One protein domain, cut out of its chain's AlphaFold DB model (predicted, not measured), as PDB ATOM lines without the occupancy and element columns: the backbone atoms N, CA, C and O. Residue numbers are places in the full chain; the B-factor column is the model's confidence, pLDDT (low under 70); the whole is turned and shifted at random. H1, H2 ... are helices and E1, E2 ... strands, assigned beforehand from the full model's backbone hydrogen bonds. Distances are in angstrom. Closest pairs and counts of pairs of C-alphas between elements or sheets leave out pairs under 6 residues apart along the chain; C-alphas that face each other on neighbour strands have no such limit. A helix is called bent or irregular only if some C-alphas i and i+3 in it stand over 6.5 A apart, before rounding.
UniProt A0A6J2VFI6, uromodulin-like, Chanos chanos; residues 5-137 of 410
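What this domain is: This is residues 5 to 137 of the 410 residues of the protein "uromodulin-like" of Chanos chanos (UniProt A0A6J2VFI6). A long two-stranded ribbon, E2 and E3, makes one side of the domain, and H1 turns off from the end of it that holds Val 26 and Val 53, making a corner. From the ribbon's other end two strings of chain, residues 8 to 19 and 60 to 69, lead to a loosely built body, where the small sheet E1 E4 E5 has the hairpin E6 and E7 beside its edge strand E5, and H3 packs on that hairpin; H2 sits away from the other helices. The printed part has 133 residues, with three named helices and seven named strands in the order E1 E2 H1 E3 E4 E5 H2 H3 E6 E7; its three sheets are antiparallel. The class is mixed, helices and strands, with 61 residues in named elements, under half. The whole is compact, with a radius of gyration of the C-alphas of 16.4 A, and spans 44 by 37 by 30 A.

Where its parts are: E1, residues 5 to 7, begins at C-alpha 5 (0.825, -47.939, 33.440). E2, residues 20 to 26, measures 19.9 A, and H1, residues 30 to 42, 18.1 A. E3, residues 53 to 59, measures 20.3 A, from C-alpha 53 at (8.714, -35.026, 34.586). E4 has residues 70 to 73, E5 78 to 81, H2 87 to 92 and H3 113 to 117. E6, residues 123 to 128, measures 13.4 A; E7, residues 131 to 136, measures 13.9 A and ends at C-alpha 136 (-20.868, -51.582, 33.504).

How they stand to each other: In the sheet E1 E4 E5, E1 and E4 are antiparallel at 169 degrees, with N 7 and O 70 at 2.9 A. E4 and E5 form a hairpin, with N 73 and O 78 at 2.8 A. The closest C-alphas of E5 and E6, Phe 80 and Gly 126, are 7.0 A apart. E6 and E7 form a hairpin at 145 degrees, with N 124 and O 135 at 2.8 A. The closest C-alphas of H3 and E7, Leu 117 and Gly 133, are 7.0 A apart. E2 and E3 are antiparallel at 167 degrees, with N 22 and O 57 at 2.8 A. The closest C-alphas of H1 and E3, Leu 32 and Val 53, are 6.1 A apart. H1 is apart from H2 and H3. Each O i to N i+4 pair of H1 and H3 is within hydrogen-bond range; H2 has 0 of 2, but 2 of 3 O i to N i+3 pairs. H2 is only just irregular: C-alphas 88 and 91 are 6.9 A apart.

The domain as a whole: The two C-alphas farthest apart, of Ala 17 and Thr 45, are 46.0 A apart. The printed part has no cut. The links E1 to E2 and H2 to H3 are long, and residues 12 to 13 pair antiparallel with 63 to 64. The mean pLDDT of the printed part is 73.8; 50 residues are under 70, among them 5 to 14, 72 to 81 and 105 to 117.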
ATOM      1  N   LEU A   5       0.748 -48.232  34.866       59.06
ATOM      2  CA  LEU A   5       0.825 -47.939  33.440       59.06
ATOM      3  C   LEU A   5       0.018 -46.680  33.136       59.06
ATOM      4  O   LEU A   5      -1.203 -46.648  33.266       59.06
ATOM      5  N   ILE A   6       0.715 -45.639  32.688       61.69
ATOM      6  CA  ILE A   6       0.092 -44.502  32.011       61.69
ATOM      7  C   ILE A   6       0.039 -44.879  30.531       61.69
ATOM      8  O   ILE A   6       1.090 -45.070  29.917       61.69
ATOM      9  N   ALA A   7      -1.165 -45.012  29.976       63.09
ATOM     10  CA  ALA A   7      -1.400 -45.361  28.581       63.09
ATOM     11  C   ALA A   7      -2.086 -44.172  27.889       63.09
ATOM     12  O   ALA A   7      -3.316 -44.117  27.835       63.09
ATOM     13  N   PRO A   8      -1.313 -43.196  27.361       56.75
ATOM     14  CA  PRO A   8      -1.880 -42.039  26.666       56.75
ATOM     15  C   PRO A   8      -2.805 -42.450  25.515       56.75
ATOM     16  O   PRO A   8      -3.702 -41.694  25.170       56.75
ATOM     17  N   LEU A   9      -2.581 -43.648  24.961       63.53
ATOM     18  CA  LEU A   9      -3.479 -44.390  24.091       63.53
ATOM     19  C   LEU A   9      -3.411 -45.886  24.470       63.53
ATOM     20  O   LEU A   9      -2.314 -46.416  24.656       63.53
ATOM     21  N   TRP A  10      -4.553 -46.570  24.571       59.25
ATOM     22  CA  TRP A  10      -4.703 -48.029  24.701       59.25
ATOM     23  C   TRP A  10      -4.477 -48.712  23.348       59.25
ATOM     24  O   TRP A  10      -5.295 -49.485  22.860       59.25
ATOM     25  N   THR A  11      -3.342 -48.396  22.736       58.53
ATOM     26  CA  THR A  11      -2.941 -48.917  21.435       58.53
ATOM     27  C   THR A  11      -1.727 -49.827  21.565       58.53
ATOM     28  O   THR A  11      -0.830 -49.602  22.386       58.53
ATOM     29  N   ASP A  12      -1.698 -50.860  20.729       59.75
ATOM     30  CA  ASP A  12      -0.505 -51.657  20.491       59.75
ATOM     31  C   ASP A  12       0.415 -50.904  19.513       59.75
ATOM     32  O   ASP A  12       0.268 -50.978  18.288       59.75
ATOM     33  N   LEU A  13       1.353 -50.129  20.069       67.19
ATOM     34  CA  LEU A  13       2.379 -49.436  19.291       67.19
ATOM     35  C   LEU A  13       3.423 -50.436  18.783       67.19
ATOM     36  O   LEU A  13       4.318 -50.857  19.520       67.19
ATOM     37  N   ASN A  14       3.382 -50.746  17.487       65.88
ATOM     38  CA  ASN A  14       4.366 -51.624  16.863       65.88
ATOM     39  C   ASN A  14       5.526 -50.831  16.240       65.88
ATOM     40  O   ASN A  14       5.562 -50.561  15.037       65.88
ATOM     41  N   ASN A  15       6.533 -50.522  17.055       72.62
ATOM     42  CA  ASN A  15       7.762 -49.873  16.587       72.62
ATOM     43  C   ASN A  15       8.713 -50.802  15.801       72.62
ATOM     44  O   ASN A  15       9.762 -50.345  15.347       72.62
ATOM     45  N   ALA A  16       8.380 -52.089  15.628       73.12
ATOM     46  CA  ALA A  16       9.153 -53.007  14.789       73.12
ATOM     47  C   ALA A  16       8.826 -52.846  13.294       73.12
ATOM     48  O   ALA A  16       9.636 -53.224  12.449       73.12
ATOM     49  N   ALA A  17       7.655 -52.288  12.965       72.56
ATOM     50  CA  ALA A  17       7.217 -52.067  11.589       72.56
ATOM     51  C   ALA A  17       7.685 -50.713  11.020       72.56
ATOM     52  O   ALA A  17       8.203 -50.673   9.904       72.56
ATOM     53  N   ALA A  18       7.508 -49.614  11.767       78.81
ATOM     54  CA  ALA A  18       7.943 -48.264  11.387       78.81
ATOM     55  C   ALA A  18       7.909 -47.285  12.584       78.81
ATOM     56  O   ALA A  18       7.385 -47.609  13.650       78.81
ATOM     57  N   GLY A  19       8.444 -46.076  12.377       83.62
ATOM     58  CA  GLY A  19       8.345 -44.947  13.307       83.62
ATOM     59  C   GLY A  19       9.480 -44.826  14.326       83.62
ATOM     60  O   GLY A  19      10.413 -45.627  14.359       83.62
ATOM     61  N   THR A  20       9.448 -43.771  15.137       83.50
ATOM     62  CA  THR A  20      10.428 -43.501  16.202       83.50
ATOM     63  C   THR A  20       9.717 -43.041  17.468       83.50
ATOM     64  O   THR A  20       8.854 -42.171  17.415       83.50
ATOM     65  N   ILE A  21      10.095 -43.615  18.612       82.81
ATOM     66  CA  ILE A  21       9.620 -43.205  19.938       82.81
ATOM     67  C   ILE A  21      10.683 -42.300  20.564       82.81
ATOM     68  O   ILE A  21      11.850 -42.681  20.671       82.81
ATOM     69  N   TYR A  22      10.273 -41.116  21.003       86.25
ATOM     70  CA  TYR A  22      11.088 -40.156  21.735       86.25
ATOM     71  C   TYR A  22      10.645 -40.128  23.191       86.25
ATOM     72  O   TYR A  22       9.454 -40.080  23.487       86.25
ATOM     73  N   TYR A  23      11.596 -40.112  24.113       88.38
ATOM     74  CA  TYR A  23      11.296 -39.939  25.524       88.38
ATOM     75  C   TYR A  23      12.390 -39.138  26.216       88.38
ATOM     76  O   TYR A  23      13.557 -39.156  25.819       88.38
ATOM     77  N   GLN A  24      12.001 -38.427  27.262       91.69
ATOM     78  CA  GLN A  24      12.892 -37.625  28.076       91.69
ATOM     79  C   GLN A  24      12.360 -37.571  29.503       91.69
ATOM     80  O   GLN A  24      11.188 -37.276  29.720       91.69
ATOM     81  N   GLU A  25      13.243 -37.769  30.475       93.38
ATOM     82  CA  GLU A  25      12.982 -37.408  31.864       93.38
ATOM     83  C   GLU A  25      13.756 -36.134  32.213       93.38
ATOM     84  O   GLU A  25      14.950 -36.021  31.924       93.38
ATOM     85  N   VAL A  26      13.083 -35.161  32.823       93.88
ATOM     86  CA  VAL A  26      13.711 -33.956  33.372       93.88
ATOM     87  C   VAL A  26      13.536 -33.905  34.879       93.88
ATOM     88  O   VAL A  26      12.457 -34.165  35.396       93.88
ATOM     89  N   THR A  27      14.592 -33.511  35.581       95.19
ATOM     90  CA  THR A  27      14.603 -33.311  37.042       95.19
ATOM     91  C   THR A  27      14.857 -31.851  37.431       95.19
ATOM     92  O   THR A  27      14.939 -31.525  38.610       95.19
ATOM     93  N   SER A  28      15.017 -30.954  36.451       93.62
ATOM     94  CA  SER A  28      15.218 -29.514  36.656       93.62
ATOM     95  C   SER A  28      14.857 -28.712  35.400       93.62
ATOM     96  O   SER A  28      14.772 -29.261  34.299       93.62
ATOM     97  N   GLY A  29      14.654 -27.404  35.568       94.19
ATOM     98  CA  GLY A  29      14.392 -26.462  34.481       94.19
ATOM     99  C   GLY A  29      12.911 -26.105  34.286       94.19
ATOM    100  O   GLY A  29      12.050 -26.547  35.050       94.19
ATOM    101  N   PRO A  30      12.594 -25.316  33.240       93.81
ATOM    102  CA  PRO A  30      11.281 -24.682  33.081       93.81
ATOM    103  C   PRO A  30      10.109 -25.663  32.973       93.81
ATOM    104  O   PRO A  30       8.992 -25.340  33.367       93.81
ATOM    105  N   LEU A  31      10.345 -26.867  32.441       90.50
ATOM    106  CA  LEU A  31       9.306 -27.890  32.310       90.50
ATOM    107  C   LEU A  31       8.878 -28.449  33.677       90.50
ATOM    108  O   LEU A  31       7.684 -28.623  33.909       90.50
ATOM    109  N   LEU A  32       9.829 -28.663  34.596       94.00
ATOM    110  CA  LEU A  32       9.555 -29.114  35.966       94.00
ATOM    111  C   LEU A  32       8.810 -28.033  36.766       94.00
ATOM    112  O   LEU A  32       7.832 -28.324  37.459       94.00
ATOM    113  N   GLU A  33       9.254 -26.779  36.638       93.69
ATOM    114  CA  GLU A  33       8.619 -25.624  37.283       93.69
ATOM    115  C   GLU A  33       7.182 -25.441  36.788       93.69
ATOM    116  O   GLU A  33       6.267 -25.274  37.595       93.69
ATOM    117  N   ARG A  34       6.960 -25.555  35.472       92.19
ATOM    118  CA  ARG A  34       5.624 -25.475  34.877       92.19
ATOM    119  C   ARG A  34       4.720 -26.615  35.333       92.19
ATOM    120  O   ARG A  34       3.587 -26.347  35.708       92.19
ATOM    121  N   ALA A  35       5.203 -27.859  35.345       90.50
ATOM    122  CA  ALA A  35       4.420 -28.993  35.839       90.50
ATOM    123  C   ALA A  35       4.021 -28.803  37.312       90.50
ATOM    124  O   ALA A  35       2.872 -29.022  37.684       90.50
ATOM    125  N   THR A  36       4.951 -28.316  38.138       92.88
ATOM    126  CA  THR A  36       4.683 -27.993  39.545       92.88
ATOM    127  C   THR A  36       3.637 -26.886  39.689       92.88
ATOM    128  O   THR A  36       2.716 -27.010  40.496       92.88
ATOM    129  N   ALA A  37       3.754 -25.807  38.913       91.00
ATOM    130  CA  ALA A  37       2.806 -24.697  38.939       91.00
ATOM    131  C   ALA A  37       1.411 -25.113  38.448       91.00
ATOM    132  O   ALA A  37       0.416 -24.754  39.078       91.00
ATOM    133  N   ASP A  38       1.334 -25.900  37.372       88.75
ATOM    134  CA  ASP A  38       0.080 -26.403  36.808       88.75
ATOM    135  C   ASP A  38      -0.669 -27.264  37.844       88.75
ATOM    136  O   ASP A  38      -1.843 -27.017  38.112       88.75
ATOM    137  N   ILE A  39       0.013 -28.208  38.508       87.38
ATOM    138  CA  ILE A  39      -0.610 -29.054  39.542       87.38
ATOM    139  C   ILE A  39      -1.036 -28.243  40.769       87.38
ATOM    140  O   ILE A  39      -2.146 -28.436  41.254       87.38
ATOM    141  N   ASN A  40      -0.219 -27.302  41.253       88.94
ATOM    142  CA  ASN A  40      -0.617 -26.447  42.382       88.94
ATOM    143  C   ASN A  40      -1.767 -25.490  42.033       88.94
ATOM    144  O   ASN A  40      -2.531 -25.108  42.913       88.94
ATOM    145  N   THR A  41      -1.906 -25.102  40.762       85.94
ATOM    146  CA  THR A  41      -3.044 -24.297  40.296       85.94
ATOM    147  C   THR A  41      -4.326 -25.126  40.287       85.94
ATOM    148  O   THR A  41      -5.371 -24.643  40.714       85.94
ATOM    149  N   LEU A  42      -4.242 -26.376  39.823       82.69
ATOM    150  CA  LEU A  42      -5.379 -27.294  39.752       82.69
ATOM    151  C   LEU A  42      -5.775 -27.854  41.126       82.69
ATOM    152  O   LEU A  42      -6.958 -28.045  41.390       82.69
ATOM    153  N   PHE A  43      -4.806 -28.062  42.021       80.56
ATOM    154  CA  PHE A  43      -5.011 -28.584  43.373       80.56
ATOM    155  C   PHE A  43      -4.333 -27.690  44.427       80.56
ATOM    156  O   PHE A  43      -3.295 -28.059  44.987       80.56
ATOM    157  N   PRO A  44      -4.924 -26.525  44.760       80.69
ATOM    158  CA  PRO A  44      -4.311 -25.537  45.656       80.69
ATOM    159  C   PRO A  44      -4.026 -26.055  47.070       80.69
ATOM    160  O   PRO A  44      -3.199 -25.502  47.791       80.69
ATOM    161  N   THR A  45      -4.721 -27.115  47.483       77.75
ATOM    162  CA  THR A  45      -4.634 -27.710  48.819       77.75
ATOM    163  C   THR A  45      -3.576 -28.809  48.939       77.75
ATOM    164  O   THR A  45      -3.338 -29.279  50.048       77.75
ATOM    165  N   LEU A  46      -2.949 -29.244  47.836       75.62
ATOM    166  CA  LEU A  46      -2.067 -30.421  47.820       75.62
ATOM    167  C   LEU A  46      -0.626 -30.123  48.273       75.62
ATOM    168  O   LEU A  46       0.104 -31.048  48.619       75.62
ATOM    169  N   SER A  47      -0.195 -28.854  48.268       81.75
ATOM    170  CA  SER A  47       1.212 -28.453  48.472       81.75
ATOM    171  C   SER A  47       2.193 -29.352  47.696       81.75
ATOM    172  O   SER A  47       2.973 -30.105  48.276       81.75
ATOM    173  N   PHE A  48       2.110 -29.305  46.365       87.75
ATOM    174  CA  PHE A  48       2.822 -30.207  45.461       87.75
ATOM    175  C   PHE A  48       4.168 -29.637  44.991       87.75
ATOM    176  O   PHE A  48       4.289 -28.444  44.715       87.75
ATOM    177  N   SER A  49       5.169 -30.500  44.810       91.94
ATOM    178  CA  SER A  49       6.413 -30.173  44.103       91.94
ATOM    179  C   SER A  49       6.856 -31.367  43.268       91.94
ATOM    180  O   SER A  49       7.115 -32.434  43.823       91.94
ATOM    181  N   ALA A  50       6.974 -31.198  41.949       91.25
ATOM    182  CA  ALA A  50       7.446 -32.272  41.083       91.25
ATOM    183  C   ALA A  50       8.941 -32.539  41.324       91.25
ATOM    184  O   ALA A  50       9.743 -31.606  41.376       91.25
ATOM    185  N   SER A  51       9.322 -33.813  41.444       93.19
ATOM    186  CA  SER A  51      10.725 -34.251  41.503       93.19
ATOM    187  C   SER A  51      11.293 -34.585  40.124       93.19
ATOM    188  O   SER A  51      12.483 -34.393  39.876       93.19
ATOM    189  N   SER A  52      10.442 -35.070  39.218       93.19
ATOM    190  CA  SER A  52      10.768 -35.275  37.812       93.19
ATOM    191  C   SER A  52       9.523 -35.156  36.929       93.19
ATOM    192  O   SER A  52       8.391 -35.223  37.409       93.19
ATOM    193  N   VAL A  53       9.737 -34.937  35.632       92.19
ATOM    194  CA  VAL A  53       8.714 -35.026  34.586       92.19
ATOM    195  C   VAL A  53       9.239 -35.951  33.501       92.19
ATOM    196  O   VAL A  53      10.282 -35.680  32.906       92.19
ATOM    197  N   PHE A  54       8.501 -37.021  33.225       88.50
ATOM    198  CA  PHE A  54       8.750 -37.917  32.104       88.50
ATOM    199  C   PHE A  54       7.824 -37.545  30.944       88.50
ATOM    200  O   PHE A  54       6.608 -37.487  31.102       88.50
ATOM    201  N   THR A  55       8.399 -37.263  29.781       87.44
ATOM    202  CA  THR A  55       7.674 -36.981  28.538       87.44
ATOM    203  C   THR A  55       7.999 -38.078  27.542       87.44
ATOM    204  O   THR A  55       9.173 -38.342  27.298       87.44
ATOM    205  N   ALA A  56       6.981 -38.690  26.945       84.31
ATOM    206  CA  ALA A  56       7.132 -39.627  25.839       84.31
ATOM    207  C   ALA A  56       6.225 -39.206  24.678       84.31
ATOM    208  O   ALA A  56       5.120 -38.716  24.897       84.31
ATOM    209  N   THR A  57       6.715 -39.366  23.454       83.25
ATOM    210  CA  THR A  57       5.994 -39.086  22.208       83.25
ATOM    211  C   THR A  57       6.520 -39.994  21.096       83.25
ATOM    212  O   THR A  57       7.555 -40.639  21.253       83.25
ATOM    213  N   TRP A  58       5.828 -40.074  19.968       82.81
ATOM    214  CA  TRP A  58       6.208 -40.917  18.838       82.81
ATOM    215  C   TRP A  58       5.888 -40.231  17.509       82.81
ATOM    216  O   TRP A  58       5.018 -39.368  17.441       82.81
ATOM    217  N   ASP A  59       6.606 -40.621  16.457       83.19
ATOM    218  CA  ASP A  59       6.393 -40.149  15.087       83.19
ATOM    219  C   ASP A  59       6.406 -41.330  14.109       83.19
ATOM    220  O   ASP A  59       7.303 -42.175  14.156       83.19
ATOM    221  N   GLY A  60       5.392 -41.411  13.243       79.25
ATOM    222  CA  GLY A  60       5.270 -42.441  12.205       79.25
ATOM    223  C   GLY A  60       5.153 -43.894  12.694       79.25
ATOM    224  O   GLY A  60       5.468 -44.801  11.924       79.25
ATOM    225  N   VAL A  61       4.760 -44.134  13.954       79.31
ATOM    226  CA  VAL A  61       4.578 -45.487  14.520       79.31
ATOM    227  C   VAL A  61       3.188 -46.031  14.146       79.31
ATOM    228  O   VAL A  61       2.203 -45.353  14.435       79.31
ATOM    229  N   PRO A  62       3.082 -47.217  13.511       70.25
ATOM    230  CA  PRO A  62       1.798 -47.845  13.199       70.25
ATOM    231  C   PRO A  62       1.013 -48.227  14.460       70.25
ATOM    232  O   PRO A  62       1.578 -48.801  15.394       70.25
ATOM    233  N   ASP A  63      -0.287 -47.944  14.433       65.31
ATOM    234  CA  ASP A  63      -1.270 -48.247  15.476       65.31
ATOM    235  C   ASP A  63      -2.185 -49.391  14.996       65.31
ATOM    236  O   ASP A  63      -2.693 -49.353  13.869       65.31
ATOM    237  N   PHE A  64      -2.377 -50.418  15.830       58.16
ATOM    238  CA  PHE A  64      -3.353 -51.483  15.605       58.16
ATOM    239  C   PHE A  64      -4.597 -51.270  16.480       58.16
ATOM    240  O   PHE A  64      -4.686 -51.791  17.587       58.16
ATOM    241  N   ALA A  65      -5.554 -50.518  15.929       54.47
ATOM    242  CA  ALA A  65      -6.972 -50.412  16.290       54.47
ATOM    243  C   ALA A  65      -7.391 -50.999  17.657       54.47
ATOM    244  O   ALA A  65      -7.975 -52.084  17.731       54.47
ATOM    245  N   ARG A  66      -7.175 -50.213  18.718       51.28
ATOM    246  CA  ARG A  66      -8.071 -50.084  19.879       51.28
ATOM    247  C   ARG A  66      -8.032 -48.624  20.336       51.28
ATOM    248  O   ARG A  66      -6.970 -48.094  20.646       51.28
ATOM    249  N   ASN A  67      -9.193 -47.973  20.340       56.78
ATOM    250  CA  ASN A  67      -9.309 -46.537  20.580       56.78
ATOM    251  C   ASN A  67      -9.687 -46.305  22.043       56.78
ATOM    252  O   ASN A  67     -10.794 -46.597  22.469       56.78
ATOM    253  N   GLY A  68      -8.738 -45.810  22.827       59.25
ATOM    254  CA  GLY A  68      -8.960 -45.411  24.211       59.25
ATOM    255  C   GLY A  68      -7.724 -44.705  24.738       59.25
ATOM    256  O   GLY A  68      -6.644 -44.864  24.183       59.25
ATOM    257  N   ALA A  69      -7.847 -43.915  25.791       68.81
ATOM    258  CA  ALA A  69      -6.720 -43.285  26.473       68.81
ATOM    259  C   ALA A  69      -6.971 -43.366  27.973       68.81
ATOM    260  O   ALA A  69      -8.124 -43.356  28.391       68.81
ATOM    261  N   GLY A  70      -5.933 -43.488  28.794       71.12
ATOM    262  CA  GLY A  70      -6.167 -43.688  30.214       71.12
ATOM    263  C   GLY A  70      -4.949 -43.957  31.084       71.12
ATOM    264  O   GLY A  70      -3.794 -43.900  30.668       71.12
ATOM    265  N   TYR A  71      -5.229 -44.270  32.337       72.31
ATOM    266  CA  TYR A  71      -4.253 -44.696  33.333       72.31
ATOM    267  C   TYR A  71      -4.774 -45.953  34.021       72.31
ATOM    268  O   TYR A  71      -5.965 -46.040  34.282       72.31
ATOM    269  N   THR A  72      -3.912 -46.922  34.323       61.53
ATOM    270  CA  THR A  72      -4.286 -48.104  35.109       61.53
ATOM    271  C   THR A  72      -3.255 -48.410  36.190       61.53
ATOM    272  O   THR A  72      -2.039 -48.316  35.978       61.53
ATOM    273  N   ARG A  73      -3.761 -48.800  37.359       61.59
ATOM    274  CA  ARG A  73      -3.027 -49.313  38.511       61.59
ATOM    275  C   ARG A  73      -3.460 -50.758  38.746       61.59
ATOM    276  O   ARG A  73      -4.439 -51.039  39.434       61.59
ATOM    277  N   VAL A  74      -2.696 -51.671  38.147       50.53
ATOM    278  CA  VAL A  74      -3.006 -53.109  38.019       50.53
ATOM    279  C   VAL A  74      -3.214 -53.818  39.369       50.53
ATOM    280  O   VAL A  74      -3.907 -54.825  39.419       50.53
ATOM    281  N   GLU A  75      -2.655 -53.313  40.475       49.31
ATOM    282  CA  GLU A  75      -2.817 -53.929  41.808       49.31
ATOM    283  C   GLU A  75      -4.122 -53.575  42.529       49.31
ATOM    284  O   GLU A  75      -4.470 -54.248  43.493       49.31
ATOM    285  N   GLU A  76      -4.841 -52.536  42.102       49.22
ATOM    286  CA  GLU A  76      -6.010 -52.027  42.838       49.22
ATOM    287  C   GLU A  76      -7.293 -52.013  42.003       49.22
ATOM    288  O   GLU A  76      -8.285 -51.432  42.437       49.22
ATOM    289  N   GLY A  77      -7.265 -52.570  40.786       48.47
ATOM    290  CA  GLY A  77      -8.386 -52.479  39.843       48.47
ATOM    291  C   GLY A  77      -8.721 -51.039  39.432       48.47
ATOM    292  O   GLY A  77      -9.753 -50.790  38.820       48.47
ATOM    293  N   ARG A  78      -7.866 -50.060  39.764       52.19
ATOM    294  CA  ARG A  78      -8.115 -48.646  39.470       52.19
ATOM    295  C   ARG A  78      -7.643 -48.345  38.062       52.19
ATOM    296  O   ARG A  78      -6.440 -48.312  37.813       52.19
ATOM    297  N   TYR A  79      -8.567 -48.075  37.157       59.22
ATOM    298  CA  TYR A  79      -8.246 -47.519  35.854       59.22
ATOM    299  C   TYR A  79      -9.138 -46.322  35.547       59.22
ATOM    300  O   TYR A  79     -10.304 -46.266  35.919       59.22
ATOM    301  N   PHE A  80      -8.557 -45.341  34.878       63.91
ATOM    302  CA  PHE A  80      -9.232 -44.161  34.378       63.91
ATOM    303  C   PHE A  80      -9.176 -44.234  32.865       63.91
ATOM    304  O   PHE A  80      -8.081 -44.216  32.305       63.91
ATOM    305  N   SER A  81     -10.328 -44.312  32.212       65.19
ATOM    306  CA  SER A  81     -10.455 -44.107  30.774       65.19
ATOM    307  C   SER A  81     -10.851 -42.655  30.505       65.19
ATOM    308  O   SER A  81     -11.605 -42.029  31.248       65.19
ATOM    309  N   ILE A  82     -10.294 -42.092  29.443       73.94
ATOM    310  CA  ILE A  82     -10.702 -40.816  28.880       73.94
ATOM    311  C   ILE A  82     -11.922 -41.110  27.993       73.94
ATOM    312  O   ILE A  82     -11.779 -41.886  27.045       73.94
ATOM    313  N   PRO A  83     -13.103 -40.529  28.277       63.41
ATOM    314  CA  PRO A  83     -14.354 -40.843  27.591       63.41
ATOM    315  C   PRO A  83     -14.426 -40.161  26.218       63.41
ATOM    316  O   PRO A  83     -15.156 -39.189  26.023       63.41
ATOM    317  N   VAL A  84     -13.644 -40.653  25.266       65.69
ATOM    318  CA  VAL A  84     -13.714 -40.265  23.854       65.69
ATOM    319  C   VAL A  84     -14.092 -41.473  23.010       65.69
ATOM    320  O   VAL A  84     -13.648 -42.583  23.294       65.69
ATOM    321  N   ALA A  85     -14.914 -41.253  21.984       60.88
ATOM    322  CA  ALA A  85     -15.300 -42.310  21.053       60.88
ATOM    323  C   ALA A  85     -14.133 -42.673  20.124       60.88
ATOM    324  O   ALA A  85     -13.905 -43.844  19.843       60.88
ATOM    325  N   GLU A  86     -13.366 -41.667  19.692       65.19
ATOM    326  CA  GLU A  86     -12.241 -41.837  18.779       65.19
ATOM    327  C   GLU A  86     -10.988 -41.119  19.295       65.19
ATOM    328  O   GLU A  86     -11.052 -40.090  19.973       65.19
ATOM    329  N   SER A  87      -9.806 -41.634  18.945       68.12
ATOM    330  CA  SER A  87      -8.524 -41.014  19.322       68.12
ATOM    331  C   SER A  87      -8.347 -39.609  18.724       68.12
ATOM    332  O   SER A  87      -7.644 -38.773  19.297       68.12
ATOM    333  N   GLU A  88      -9.038 -39.321  17.618       73.12
ATOM    334  CA  GLU A  88      -9.094 -38.008  16.966       73.12
ATOM    335  C   GLU A  88      -9.771 -36.932  17.830       73.12
ATOM    336  O   GLU A  88      -9.473 -35.746  17.669       73.12
ATOM    337  N   ASP A  89     -10.620 -37.326  18.784       75.44
ATOM    338  CA  ASP A  89     -11.336 -36.398  19.667       75.44
ATOM    339  C   ASP A  89     -10.489 -35.964  20.872       75.44
ATOM    340  O   ASP A  89     -10.744 -34.910  21.471       75.44
ATOM    341  N   LEU A  90      -9.437 -36.722  21.211       75.88
ATOM    342  CA  LEU A  90      -8.565 -36.456  22.363       75.88
ATOM    343  C   LEU A  90      -8.033 -35.017  22.420       75.88
ATOM    344  O   LEU A  90      -8.135 -34.419  23.496       75.88
ATOM    345  N   PRO A  91      -7.541 -34.406  21.321       82.81
ATOM    346  CA  PRO A  91      -7.044 -33.030  21.330       82.81
ATOM    347  C   PRO A  91      -8.107 -31.986  21.688       82.81
ATOM    348  O   PRO A  91      -7.755 -30.881  22.094       82.81
ATOM    349  N   SER A  92      -9.392 -32.308  21.523       82.00
ATOM    350  CA  SER A  92     -10.518 -31.415  21.825       82.00
ATOM    351  C   SER A  92     -11.161 -31.675  23.194       82.00
ATOM    352  O   SER A  92     -11.927 -30.849  23.683       82.00
ATOM    353  N   SER A  93     -10.807 -32.788  23.836       79.88
ATOM    354  CA  SER A  93     -11.377 -33.256  25.100       79.88
ATOM    355  C   SER A  93     -10.548 -32.808  26.322       79.88
ATOM    356  O   SER A  93      -9.341 -32.575  26.205       79.88
ATOM    357  N   SER A  94     -11.175 -32.654  27.500       81.62
ATOM    358  CA  SER A  94     -10.486 -32.317  28.764       81.62
ATOM    359  C   SER A  94     -11.386 -32.490  29.996       81.62
ATOM    360  O   SER A  94     -12.559 -32.129  29.935       81.62
ATOM    361  N   ASN A  95     -10.825 -32.906  31.142       72.25
ATOM    362  CA  ASN A  95     -11.493 -32.834  32.458       72.25
ATOM    363  C   ASN A  95     -11.165 -31.565  33.271       72.25
ATOM    364  O   ASN A  95     -11.705 -31.362  34.354       72.25
ATOM    365  N   ILE A  96     -10.274 -30.710  32.769       79.62
ATOM    366  CA  ILE A  96      -9.852 -29.463  33.432       79.62
ATOM    367  C   ILE A  96     -10.094 -28.229  32.556       79.62
ATOM    368  O   ILE A  96      -9.535 -27.161  32.807       79.62
ATOM    369  N   ASN A  97     -10.917 -28.375  31.515       77.56
ATOM    370  CA  ASN A  97     -11.275 -27.314  30.578       77.56
ATOM    371  C   ASN A  97     -10.067 -26.704  29.829       77.56
ATOM    372  O   ASN A  97     -10.050 -25.515  29.502       77.56
ATOM    373  N   ILE A  98      -9.039 -27.520  29.568       81.56
ATOM    374  CA  ILE A  98      -7.881 -27.184  28.732       81.56
ATOM    375  C   ILE A  98      -7.760 -28.270  27.663       81.56
ATOM    376  O   ILE A  98      -7.344 -29.385  27.967       81.56
ATOM    377  N   ASN A  99      -8.116 -27.940  26.420       84.31
ATOM    378  CA  ASN A  99      -8.131 -28.870  25.286       84.31
ATOM    379  C   ASN A  99      -6.873 -29.752  25.220       84.31
ATOM    380  O   ASN A  99      -5.747 -29.247  25.259       84.31
ATOM    381  N   GLY A 100      -7.077 -31.068  25.130       80.75
ATOM    382  CA  GLY A 100      -6.008 -32.060  25.028       80.75
ATOM    383  C   GLY A 100      -5.257 -32.316  26.335       80.75
ATOM    384  O   GLY A 100      -4.201 -32.947  26.315       80.75
ATOM    385  N   ARG A 101      -5.755 -31.818  27.476       83.94
ATOM    386  CA  ARG A 101      -5.120 -31.999  28.784       83.94
ATOM    387  C   ARG A 101      -6.070 -32.662  29.771       83.94
ATOM    388  O   ARG A 101      -7.181 -32.185  30.002       83.94
ATOM    389  N   TRP A 102      -5.563 -33.720  30.391       79.06
ATOM    390  CA  TRP A 102      -6.254 -34.518  31.391       79.06
ATOM    391  C   TRP A 102      -5.390 -34.652  32.635       79.06
ATOM    392  O   TRP A 102      -4.171 -34.800  32.530       79.06
ATOM    393  N   VAL A 103      -6.007 -34.562  33.810       79.75
ATOM    394  CA  VAL A 103      -5.298 -34.646  35.090       79.75
ATOM    395  C   VAL A 103      -6.059 -35.551  36.045       79.75
ATOM    396  O   VAL A 103      -7.223 -35.299  36.344       79.75
ATOM    397  N   PHE A 104      -5.387 -36.590  36.534       72.69
ATOM    398  CA  PHE A 104      -5.951 -37.590  37.438       72.69
ATOM    399  C   PHE A 104      -5.180 -37.585  38.753       72.69
ATOM    400  O   PHE A 104      -3.950 -37.500  38.768       72.69
ATOM    401  N   ARG A 105      -5.907 -37.673  39.865       69.38
ATOM    402  CA  ARG A 105      -5.336 -37.748  41.205       69.38
ATOM    403  C   ARG A 105      -5.233 -39.222  41.614       69.38
ATOM    404  O   ARG A 105      -6.240 -39.914  41.622       69.38
ATOM    405  N   VAL A 106      -4.026 -39.697  41.930       65.31
ATOM    406  CA  VAL A 106      -3.744 -41.131  42.179       65.31
ATOM    407  C   VAL A 106      -3.474 -41.472  43.653       65.31
ATOM    408  O   VAL A 106      -3.372 -42.642  44.006       65.31
ATOM    409  N   ASP A 107      -3.374 -40.469  44.530       59.50
ATOM    410  CA  ASP A 107      -3.085 -40.605  45.969       59.50
ATOM    411  C   ASP A 107      -4.336 -40.838  46.840       59.50
ATOM    412  O   ASP A 107      -4.222 -40.873  48.063       59.50
ATOM    413  N   GLY A 108      -5.527 -40.986  46.242       53.00
ATOM    414  CA  GLY A 108      -6.769 -41.306  46.963       53.00
ATOM    415  C   GLY A 108      -7.236 -40.241  47.970       53.00
ATOM    416  O   GLY A 108      -7.960 -40.549  48.913       53.00
ATOM    417  N   GLY A 109      -6.786 -38.986  47.846       46.84
ATOM    418  CA  GLY A 109      -7.142 -37.932  48.802       46.84
ATOM    419  C   GLY A 109      -8.568 -37.391  48.636       46.84
ATOM    420  O   GLY A 109      -9.126 -37.442  47.545       46.84
ATOM    421  N   SER A 110      -9.115 -36.827  49.728       43.78
ATOM    422  CA  SER A 110     -10.482 -36.281  49.888       43.78
ATOM    423  C   SER A 110     -11.090 -35.758  48.580       43.78
ATOM    424  O   SER A 110     -10.747 -34.660  48.129       43.78
ATOM    425  N   GLY A 111     -11.947 -36.573  47.970       50.41
ATOM    426  CA  GLY A 111     -12.452 -36.375  46.612       50.41
ATOM    427  C   GLY A 111     -12.265 -37.585  45.691       50.41
ATOM    428  O   GLY A 111     -12.724 -37.529  44.555       50.41
ATOM    429  N   ASP A 112     -11.633 -38.671  46.151       52.31
ATOM    430  CA  ASP A 112     -11.714 -39.969  45.472       52.31
ATOM    431  C   ASP A 112     -13.111 -40.568  45.678       52.31
ATOM    432  O   ASP A 112     -13.355 -41.379  46.572       52.31
ATOM    433  N   LEU A 113     -14.051 -40.101  44.854       55.56
ATOM    434  CA  LEU A 113     -15.427 -40.583  44.835       55.56
ATOM    435  C   LEU A 113     -15.461 -42.109  44.626       55.56
ATOM    436  O   LEU A 113     -16.339 -42.769  45.164       55.56
ATOM    437  N   CYS A 114     -14.479 -42.696  43.935       62.25
ATOM    438  CA  CYS A 114     -14.427 -44.131  43.659       62.25
ATOM    439  C   CYS A 114     -14.026 -44.981  44.869       62.25
ATOM    440  O   CYS A 114     -14.539 -46.090  45.031       62.25
ATOM    441  N   ALA A 115     -13.173 -44.458  45.754       56.62
ATOM    442  CA  ALA A 115     -12.818 -45.135  47.002       56.62
ATOM    443  C   ALA A 115     -14.002 -45.225  47.984       56.62
ATOM    444  O   ALA A 115     -14.069 -46.159  48.781       56.62
ATOM    445  N   GLU A 116     -14.951 -44.284  47.920       59.56
ATOM    446  CA  GLU A 116     -16.188 -44.323  48.716       59.56
ATOM    447  C   GLU A 116     -17.283 -45.191  48.073       59.56
ATOM    448  O   GLU A 116     -18.164 -45.699  48.770       59.56
ATOM    449  N   LEU A 117     -17.234 -45.381  46.752       66.56
ATOM    450  CA  LEU A 117     -18.281 -46.062  45.991       66.56
ATOM    451  C   LEU A 117     -18.157 -47.594  45.971       66.56
ATOM    452  O   LEU A 117     -19.140 -48.239  45.613       66.56
ATOM    453  N   ASN A 118     -17.029 -48.190  46.386       74.69
ATOM    454  CA  ASN A 118     -16.820 -49.652  46.425       74.69
ATOM    455  C   ASN A 118     -17.302 -50.354  45.134       74.69
ATOM    456  O   ASN A 118     -18.213 -51.186  45.181       74.69
ATOM    457  N   CYS A 119     -16.775 -49.963  43.969       77.81
ATOM    458  CA  CYS A 119     -17.062 -50.661  42.708       77.81
ATOM    459  C   CYS A 119     -16.456 -52.075  42.716       77.81
ATOM    460  O   CYS A 119     -15.404 -52.290  43.320       77.81
ATOM    461  N   THR A 120     -17.143 -53.042  42.110       77.75
ATOM    462  CA  THR A 120     -16.647 -54.421  41.967       77.75
ATOM    463  C   THR A 120     -15.606 -54.537  40.856       77.75
ATOM    464  O   THR A 120     -15.424 -53.603  40.084       77.75
ATOM    465  N   GLU A 121     -14.935 -55.690  40.748       70.31
ATOM    466  CA  GLU A 121     -13.984 -55.956  39.652       70.31
ATOM    467  C   GLU A 121     -14.652 -55.897  38.266       70.31
ATOM    468  O   GLU A 121     -14.000 -55.524  37.298       70.31
ATOM    469  N   ASP A 122     -15.954 -56.189  38.200       70.75
ATOM    470  CA  ASP A 122     -16.767 -56.149  36.976       70.75
ATOM    471  C   ASP A 122     -17.429 -54.774  36.711       70.75
ATOM    472  O   ASP A 122     -18.290 -54.647  35.842       70.75
ATOM    473  N   GLU A 123     -17.077 -53.738  37.482       77.81
ATOM    474  CA  GLU A 123     -17.616 -52.382  37.335       77.81
ATOM    475  C   GLU A 123     -16.501 -51.358  37.070       77.81
ATOM    476  O   GLU A 123     -15.489 -51.294  37.771       77.81
ATOM    477  N   TRP A 124     -16.739 -50.459  36.117       76.38
ATOM    478  CA  TRP A 124     -15.880 -49.312  35.855       76.38
ATOM    479  C   TRP A 124     -16.266 -48.121  36.740       76.38
ATOM    480  O   TRP A 124     -17.367 -47.588  36.622       76.38
ATOM    481  N   CYS A 125     -15.367 -47.625  37.594       76.56
ATOM    482  CA  CYS A 125     -15.618 -46.360  38.290       76.56
ATOM    483  C   CYS A 125     -15.197 -45.152  37.451       76.56
ATOM    484  O   CYS A 125     -14.025 -45.011  37.096       76.56
ATOM    485  N   GLY A 126     -16.122 -44.228  37.205       72.50
ATOM    486  CA  GLY A 126     -15.815 -43.037  36.421       72.50
ATOM    487  C   GLY A 126     -16.897 -41.973  36.439       72.50
ATOM    488  O   GLY A 126     -17.836 -42.022  37.233       72.50
ATOM    489  N   GLU A 127     -16.744 -40.994  35.549       67.44
ATOM    490  CA  GLU A 127     -17.734 -39.954  35.281       67.44
ATOM    491  C   GLU A 127     -18.277 -40.127  33.861       67.44
ATOM    492  O   GLU A 127     -17.514 -40.144  32.893       67.44
ATOM    493  N   LYS A 128     -19.602 -40.213  33.729       64.25
ATOM    494  CA  LYS A 128     -20.306 -40.242  32.440       64.25
ATOM    495  C   LYS A 128     -21.419 -39.203  32.506       64.25
ATOM    496  O   LYS A 128     -22.200 -39.185  33.454       64.25
ATOM    497  N   ASN A 129     -21.479 -38.295  31.531       61.41
ATOM    498  CA  ASN A 129     -22.497 -37.235  31.453       61.41
ATOM    499  C   ASN A 129     -22.658 -36.375  32.733       61.41
ATOM    500  O   ASN A 129     -23.770 -35.964  33.062       61.41
ATOM    501  N   GLY A 130     -21.574 -36.093  33.466       61.28
ATOM    502  CA  GLY A 130     -21.629 -35.281  34.691       61.28
ATOM    503  C   GLY A 130     -22.022 -36.043  35.963       61.28
ATOM    504  O   GLY A 130     -22.235 -35.419  37.003       61.28
ATOM    505  N   ILE A 131     -22.162 -37.372  35.893       65.69
ATOM    506  CA  ILE A 131     -22.524 -38.233  37.025       65.69
ATOM    507  C   ILE A 131     -21.352 -39.172  37.326       65.69
ATOM    508  O   ILE A 131     -20.919 -39.937  36.463       65.69
ATOM    509  N   TYR A 132     -20.851 -39.127  38.562       75.31
ATOM    510  CA  TYR A 132     -19.840 -40.060  39.067       75.31
ATOM    511  C   TYR A 132     -20.496 -41.323  39.634       75.31
ATOM    512  O   TYR A 132     -21.444 -41.228  40.419       75.31
ATOM    513  N   GLY A 133     -19.981 -42.499  39.275       76.94
ATOM    514  CA  GLY A 133     -20.494 -43.773  39.775       76.94
ATOM    515  C   GLY A 133     -19.778 -45.006  39.215       76.94
ATOM    516  O   GLY A 133     -18.768 -44.881  38.527       76.94
ATOM    517  N   CYS A 134     -20.309 -46.187  39.543       81.69
ATOM    518  CA  CYS A 134     -19.859 -47.484  39.029       81.69
ATOM    519  C   CYS A 134     -20.708 -47.871  37.804       81.69
ATOM    520  O   CYS A 134     -21.912 -48.090  37.943       81.69
ATOM    521  N   TYR A 135     -20.092 -47.913  36.630       83.12
ATOM    522  CA  TYR A 135     -20.673 -48.221  35.321       83.12
ATOM    523  C   TYR A 135     -20.346 -49.654  34.894       83.12
ATOM    524  O   TYR A 135     -19.446 -50.271  35.463       83.12
ATOM    525  N   CYS A 136     -21.089 -50.205  33.933       81.38
ATOM    526  CA  CYS A 136     -20.868 -51.582  33.504       81.38
ATOM    527  C   CYS A 136     -19.659 -51.647  32.558       81.38
ATOM    528  O   CYS A 136     -19.440 -50.728  31.766       81.38
ATOM    529  N   ASP A 137     -18.860 -52.711  32.650       74.31
ATOM    530  CA  ASP A 137     -17.753 -52.930  31.717       74.31
ATOM    531  C   ASP A 137     -18.281 -53.494  30.380       74.31
ATOM    532  O   ASP A 137     -19.151 -54.369  30.367       74.31
TER     533      ASP A 137